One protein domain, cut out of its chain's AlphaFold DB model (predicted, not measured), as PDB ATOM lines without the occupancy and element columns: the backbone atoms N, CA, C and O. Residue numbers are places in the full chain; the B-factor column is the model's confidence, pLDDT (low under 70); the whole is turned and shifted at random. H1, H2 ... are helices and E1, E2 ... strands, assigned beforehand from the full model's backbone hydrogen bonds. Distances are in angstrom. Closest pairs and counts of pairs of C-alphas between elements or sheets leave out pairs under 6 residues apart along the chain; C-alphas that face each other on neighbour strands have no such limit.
ATOM      1  N   TRP A   9      12.913   8.435  45.612       62.03
ATOM      2  CA  TRP A   9      13.480   7.827  44.407       62.03
ATOM      3  C   TRP A   9      12.774   6.528  44.010       62.03
ATOM      4  O   TRP A   9      12.620   6.259  42.823       62.03
ATOM      5  N   ASN A  10      12.220   5.790  44.975       62.38
ATOM      6  CA  ASN A  10      11.370   4.620  44.711       62.38
ATOM      7  C   ASN A  10      10.068   4.949  43.959       62.38
ATOM      8  O   ASN A  10       9.458   4.061  43.359       62.38
ATOM      9  N   ASN A  11       9.642   6.215  43.970       61.53
ATOM     10  CA  ASN A  11       8.473   6.671  43.227       61.53
ATOM     11  C   ASN A  11       8.815   7.188  41.834       61.53
ATOM     12  O   ASN A  11       7.887   7.385  41.056       61.53
ATOM     13  N   VAL A  12      10.090   7.416  41.514       58.25
ATOM     14  CA  VAL A  12      10.531   8.041  40.265       58.25
ATOM     15  C   VAL A  12      11.026   6.967  39.300       58.25
ATOM     16  O   VAL A  12      11.951   6.218  39.601       58.25
ATOM     17  N   LEU A  13      10.416   6.889  38.120       59.28
ATOM     18  CA  LEU A  13      10.924   6.100  37.005       59.28
ATOM     19  C   LEU A  13      11.613   7.042  36.029       59.28
ATOM     20  O   LEU A  13      11.035   8.031  35.571       59.28
ATOM     21  N   PHE A  14      12.865   6.724  35.738       56.62
ATOM     22  CA  PHE A  14      13.645   7.415  34.729       56.62
ATOM     23  C   PHE A  14      13.183   6.920  33.357       56.62
ATOM     24  O   PHE A  14      13.274   5.724  33.076       56.62
ATOM     25  N   ALA A  15      12.639   7.817  32.534       52.34
ATOM     26  CA  ALA A  15      12.551   7.587  31.097       52.34
ATOM     27  C   ALA A  15      13.865   8.076  30.475       52.34
ATOM     28  O   ALA A  15      14.405   9.090  30.925       52.34
ATOM     29  N   ASP A  16      14.409   7.328  29.513       54.12
ATOM     30  CA  ASP A  16      15.653   7.727  28.852       54.12
ATOM     31  C   ASP A  16      15.453   8.930  27.910       54.12
ATOM     32  O   ASP A  16      14.327   9.348  27.614       54.12
ATOM     33  N   GLU A  17      16.578   9.521  27.505       57.09
ATOM     34  CA  GLU A  17      16.649  10.700  26.649       57.09
ATOM     35  C   GLU A  17      15.929  10.499  25.308       57.09
ATOM     36  O   GLU A  17      16.460   9.945  24.346       57.09
ATOM     37  N   SER A  18      14.731  11.070  25.195       57.16
ATOM     38  CA  SER A  18      14.021  11.135  23.921       57.16
ATOM     39  C   SER A  18      14.330  12.459  23.214       57.16
ATOM     40  O   SER A  18      13.939  13.540  23.662       57.16
ATOM     41  N   LYS A  19      15.057  12.380  22.092       57.12
ATOM     42  CA  LYS A  19      15.382  13.525  21.227       57.12
ATOM     43  C   LYS A  19      14.240  13.787  20.248       57.12
ATOM     44  O   LYS A  19      14.049  13.032  19.296       57.12
ATOM     45  N   PHE A  20      13.522  14.889  20.435       55.19
ATOM     46  CA  PHE A  20      12.454  15.310  19.528       55.19
ATOM     47  C   PHE A  20      13.000  16.324  18.522       55.19
ATOM     48  O   PHE A  20      13.570  17.348  18.901       55.19
ATOM     49  N   LYS A  21      12.856  16.037  17.226       58.78
ATOM     50  CA  LYS A  21      13.230  16.978  16.163       58.78
ATOM     51  C   LYS A  21      12.159  18.052  16.023       58.78
ATOM     52  O   LYS A  21      10.979  17.724  15.963       58.78
ATOM     53  N   GLY A  54      17.162  19.786  17.536       57.28
ATOM     54  CA  GLY A  54      16.502  18.763  18.352       57.28
ATOM     55  C   GLY A  54      16.412  19.224  19.797       57.28
ATOM     56  O   GLY A  54      17.424  19.655  20.345       57.28
ATOM     57  N   VAL A  55      15.235  19.123  20.409       54.41
ATOM     58  CA  VAL A  55      15.074  19.342  21.849       54.41
ATOM     59  C   VAL A  55      15.242  18.007  22.554       54.41
ATOM     60  O   VAL A  55      14.582  17.019  22.220       54.41
ATOM     61  N   LEU A  56      16.145  17.985  23.528       60.69
ATOM     62  CA  LEU A  56      16.293  16.883  24.467       60.69
ATOM     63  C   LEU A  56      15.377  17.165  25.653       60.69
ATOM     64  O   LEU A  56      15.555  18.160  26.356       60.69
ATOM     65  N   VAL A  57      14.373  16.314  25.846       50.16
ATOM     66  CA  VAL A  57      13.438  16.437  26.965       50.16
ATOM     67  C   VAL A  57      13.743  15.338  27.968       50.16
ATOM     68  O   VAL A  57      13.660  14.154  27.648       50.16
ATOM     69  N   TRP A  58      14.063  15.739  29.195       50.25
ATOM     70  CA  TRP A  58      14.215  14.826  30.321       50.25
ATOM     71  C   TRP A  58      12.882  14.701  31.049       50.25
ATOM     72  O   TRP A  58      12.463  15.603  31.774       50.25
ATOM     73  N   GLY A  59      12.199  13.580  30.831       51.56
ATOM     74  CA  GLY A  59      10.975  13.235  31.540       51.56
ATOM     75  C   GLY A  59      11.258  12.247  32.664       51.56
ATOM     76  O   GLY A  59      11.797  11.170  32.428       51.56
ATOM     77  N   TYR A  60      10.846  12.575  33.884       60.38
ATOM     78  CA  TYR A  60      10.711  11.587  34.950       60.38
ATOM     79  C   TYR A  60       9.225  11.319  35.178       60.38
ATOM     80  O   TYR A  60       8.426  12.240  35.346       60.38
ATOM     81  N   MET A  61       8.832  10.049  35.156       64.88
ATOM     82  CA  MET A  61       7.444   9.637  35.357       64.88
ATOM     83  C   MET A  61       7.365   8.883  36.670       64.88
ATOM     84  O   MET A  61       8.116   7.939  36.890       64.88
ATOM     85  N   SER A  62       6.468   9.272  37.573       70.06
ATOM     86  CA  SER A  62       6.305   8.483  38.792       70.06
ATOM     87  C   SER A  62       5.536   7.192  38.510       70.06
ATOM     88  O   SER A  62       4.617   7.189  37.690       70.06
ATOM     89  N   ALA A  63       5.850   6.095  39.206       68.75
ATOM     90  CA  ALA A  63       5.098   4.840  39.061       68.75
ATOM     91  C   ALA A  63       3.602   5.035  39.383       68.75
ATOM     92  O   ALA A  63       2.734   4.468  38.722       68.75
ATOM     93  N   SER A  64       3.300   5.903  40.353       70.00
ATOM     94  CA  SER A  64       1.941   6.333  40.706       70.00
ATOM     95  C   SER A  64       1.294   7.238  39.648       70.00
ATOM     96  O   SER A  64       0.079   7.201  39.469       70.00
ATOM     97  N   GLY A  65       2.081   8.043  38.931       74.56
ATOM     98  CA  GLY A  65       1.619   8.826  37.784       74.56
ATOM     99  C   GLY A  65       1.272   7.929  36.597       74.56
ATOM    100  O   GLY A  65       0.171   8.017  36.060       74.56
ATOM    101  N   LEU A  66       2.153   6.980  36.267       73.12
ATOM    102  CA  LEU A  66       1.898   5.955  35.252       73.12
ATOM    103  C   LEU A  66       0.699   5.073  35.615       73.12
ATOM    104  O   LEU A  66      -0.088   4.738  34.739       73.12
ATOM    105  N   ALA A  67       0.510   4.744  36.896       75.56
ATOM    106  CA  ALA A  67      -0.661   4.012  37.393       75.56
ATOM    107  C   ALA A  67      -1.976   4.695  37.017       75.56
ATOM    108  O   ALA A  67      -2.887   4.044  36.505       75.56
ATOM    109  N   LYS A  68      -2.050   6.014  37.210       78.06
ATOM    110  CA  LYS A  68      -3.224   6.817  36.851       78.06
ATOM    111  C   LYS A  68      -3.423   6.906  35.338       78.06
ATOM    112  O   LYS A  68      -4.550   6.760  34.886       78.06
ATOM    113  N   ILE A  69      -2.348   7.084  34.568       79.25
ATOM    114  CA  ILE A  69      -2.403   7.173  33.096       79.25
ATOM    115  C   ILE A  69      -2.848   5.842  32.472       79.25
ATOM    116  O   ILE A  69      -3.677   5.821  31.570       79.25
ATOM    117  N   VAL A  70      -2.311   4.721  32.961       79.75
ATOM    118  CA  VAL A  70      -2.572   3.373  32.426       79.75
ATOM    119  C   VAL A  70      -3.843   2.751  33.035       79.75
ATOM    120  O   VAL A  70      -4.312   1.712  32.574       79.75
ATOM    121  N   GLY A  71      -4.417   3.364  34.077       82.00
ATOM    122  CA  GLY A  71      -5.601   2.848  34.771       82.00
ATOM    123  C   GLY A  71      -5.334   1.538  35.524       82.00
ATOM    124  O   GLY A  71      -6.181   0.646  35.562       82.00
ATOM    125  N   ARG A  72      -4.132   1.373  36.087       83.44
ATOM    126  CA  ARG A  72      -3.707   0.160  36.812       83.44
ATOM    127  C   ARG A  72      -3.177   0.520  38.193       83.44
ATOM    128  O   ARG A  72      -2.654   1.604  38.397       83.44
ATOM    129  N   TYR A  73      -3.257  -0.407  39.146       84.12
ATOM    130  CA  TYR A  73      -2.687  -0.202  40.482       84.12
ATOM    131  C   TYR A  73      -1.156  -0.058  40.432       84.12
ATOM    132  O   TYR A  73      -0.484  -0.803  39.716       84.12
ATOM    133  N   HIS A  74      -0.593   0.845  41.245       77.12
ATOM    134  CA  HIS A  74       0.855   1.112  41.278       77.12
ATOM    135  C   HIS A  74       1.696  -0.145  41.580       77.12
ATOM    136  O   HIS A  74       2.764  -0.326  41.000       77.12
ATOM    137  N   THR A  75       1.179  -1.067  42.401       83.94
ATOM    138  CA  THR A  75       1.818  -2.359  42.712       83.94
ATOM    139  C   THR A  75       1.934  -3.274  41.489       83.94
ATOM    140  O   THR A  75       2.882  -4.048  41.379       83.94
ATOM    141  N   CYS A  76       0.993  -3.192  40.543       80.19
ATOM    142  CA  CYS A  76       1.047  -3.940  39.288       80.19
ATOM    143  C   CYS A  76       2.172  -3.406  38.393       80.19
ATOM    144  O   CYS A  76       2.958  -4.186  37.863       80.19
ATOM    145  N   ILE A  77       2.312  -2.082  38.313       83.50
ATOM    146  CA  ILE A  77       3.388  -1.420  37.564       83.50
ATOM    147  C   ILE A  77       4.752  -1.732  38.176       83.50
ATOM    148  O   ILE A  77       5.665  -2.118  37.453       83.50
ATOM    149  N   GLN A  78       4.883  -1.667  39.502       83.62
ATOM    150  CA  GLN A  78       6.119  -2.056  40.187       83.62
ATOM    151  C   GLN A  78       6.501  -3.516  39.909       83.62
ATOM    152  O   GLN A  78       7.668  -3.797  39.650       83.62
ATOM    153  N   LYS A  79       5.531  -4.443  39.889       83.44
ATOM    154  CA  LYS A  79       5.772  -5.851  39.523       83.44
ATOM    155  C   LYS A  79       6.202  -6.012  38.066       83.44
ATOM    156  O   LYS A  79       7.107  -6.795  37.798       83.44
ATOM    157  N   ILE A  80       5.583  -5.282  37.138       83.75
ATOM    158  CA  ILE A  80       5.953  -5.307  35.715       83.75
ATOM    159  C   ILE A  80       7.380  -4.786  35.526       83.75
ATOM    160  O   ILE A  80       8.172  -5.416  34.835       83.75
ATOM    161  N   ILE A  81       7.731  -3.683  36.186       83.81
ATOM    162  CA  ILE A  81       9.063  -3.079  36.106       83.81
ATOM    163  C   ILE A  81      10.106  -3.965  36.782       83.81
ATOM    164  O   ILE A  81      11.181  -4.163  36.228       83.81
ATOM    165  N   GLY A  82       9.794  -4.536  37.947       84.94
ATOM    166  CA  GLY A  82      10.664  -5.498  38.623       84.94
ATOM    167  C   GLY A  82      10.939  -6.724  37.753       84.94
ATOM    168  O   GLY A  82      12.093  -7.099  37.574       84.94
ATOM    169  N   LYS A  83       9.891  -7.280  37.132       83.44
ATOM    170  CA  LYS A  83       9.999  -8.376  36.162       83.44
ATOM    171  C   LYS A  83      10.842  -7.981  34.945       83.44
ATOM    172  O   LYS A  83      11.686  -8.759  34.520       83.44
ATOM    173  N   PHE A  84      10.645  -6.784  34.395       82.62
ATOM    174  CA  PHE A  84      11.441  -6.294  33.269       82.62
ATOM    175  C   PHE A  84      12.918  -6.118  33.650       82.62
ATOM    176  O   PHE A  84      13.791  -6.527  32.895       82.62
ATOM    177  N   LYS A  85      13.212  -5.593  34.846       84.25
ATOM    178  CA  LYS A  85      14.586  -5.462  35.353       84.25
ATOM    179  C   LYS A  85      15.274  -6.814  35.563       84.25
ATOM    180  O   LYS A  85      16.474  -6.902  35.338       84.25
ATOM    181  N   SER A  86      14.547  -7.845  36.002       83.69
ATOM    182  CA  SER A  86      15.128  -9.173  36.245       83.69
ATOM    183  C   SER A  86      15.240 -10.025  34.981       83.69
ATOM    184  O   SER A  86      16.260 -10.666  34.765       83.69
ATOM    185  N   ASP A  87      14.185 -10.060  34.164       80.81
ATOM    186  CA  ASP A  87      14.067 -10.981  33.031       80.81
ATOM    187  C   ASP A  87      14.410 -10.326  31.684       80.81
ATOM    188  O   ASP A  87      14.628 -11.041  30.710       80.81
ATOM    189  N   GLY A  88      14.380  -8.991  31.582       81.81
ATOM    190  CA  GLY A  88      14.520  -8.251  30.318       81.81
ATOM    191  C   GLY A  88      13.354  -8.440  29.337       81.81
ATOM    192  O   GLY A  88      13.361  -7.880  28.244       81.81
ATOM    193  N   LEU A  89      12.341  -9.232  29.707       80.38
ATOM    194  CA  LEU A  89      11.226  -9.614  28.845       80.38
ATOM    195  C   LEU A  89       9.945  -8.884  29.246       80.38
ATOM    196  O   LEU A  89       9.540  -8.877  30.411       80.38
TER     197      LEU A  89
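AT A GLANCE: This is residues 9 to 21 and 54 to 89 of the 194 residues of the protein "HTH_Tnp_Tc3_2 domain-containing protein" of Araneus ventricosus (UniProt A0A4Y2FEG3). A narrow ribbon of two strand runs, paired in two separate places, E1 with E4 and E2 with E3, ends in a helical corner: H1 follows directly on E4, and H2 sets off from H1 about perpendicular to it. The far part of H2 sticks out with residues 82 to 88, of which 82 to 87 belong to H2. The printed part has 49 residues, with four named strands and two named helices in the order E1 E2 E3 E4 H1 H2; both two-stranded sheets are antiparallel and the class is mixed, helices and strands. It is loose, with a radius of gyration of the C-alphas of 12.5 A and spans of 35 by 25 by 20 A.

HOW THE PARTS SIT: E1, residues 12 to 14, and E4, residues 60 to 62, are antiparallel neighbours at 141 degrees, with N 13 and O 61 within hydrogen-bond range at 2.8 A. E2, residues 18 to 21, and E3, residues 54 to 57, are antiparallel at 149 degrees, with N 55 and O 20 at 2.9 A. E3 runs on into E4 across a break of 2 residues, at 32 degrees. H1, residues 63 to 70, comes closest to E1 at the C-alphas of Ala 63 and Leu 13, 6.3 A apart. H2, residues 74 to 87, touches H1 with residues 74 to 78 alone, about perpendicular at 76 degrees; their closest C-alphas, of Ala 67 and His 74, are 5.1 A apart. H2 is apart from E1, E2, E3 and E4. In H1 and H2 every O i to N i+4 pair is within hydrogen-bond range.

IN THESE COORDINATES: E1 begins at C-alpha 12, (10.531, 8.041, 40.265). E2 is 9.7 A long and E3 9.4 A; E3 begins at C-alpha 54, (16.502, 18.763, 18.352). H1 is 10.2 A long. H2 is 19.7 A long and ends at C-alpha 87, (14.067, -10.981, 33.031).

THE WHOLE: The two C-alphas farthest apart, of Gly 54 and Thr 75, are 35.4 A apart. Residues 22 to 53 are cut out, and C-alphas 21 and 54 are 4.3 A apart across the cut. The links printed whole are tight. Mean pLDDT of the printed part is 70.2; residues 9 to 21, 54 to 61 and 63 are under 70.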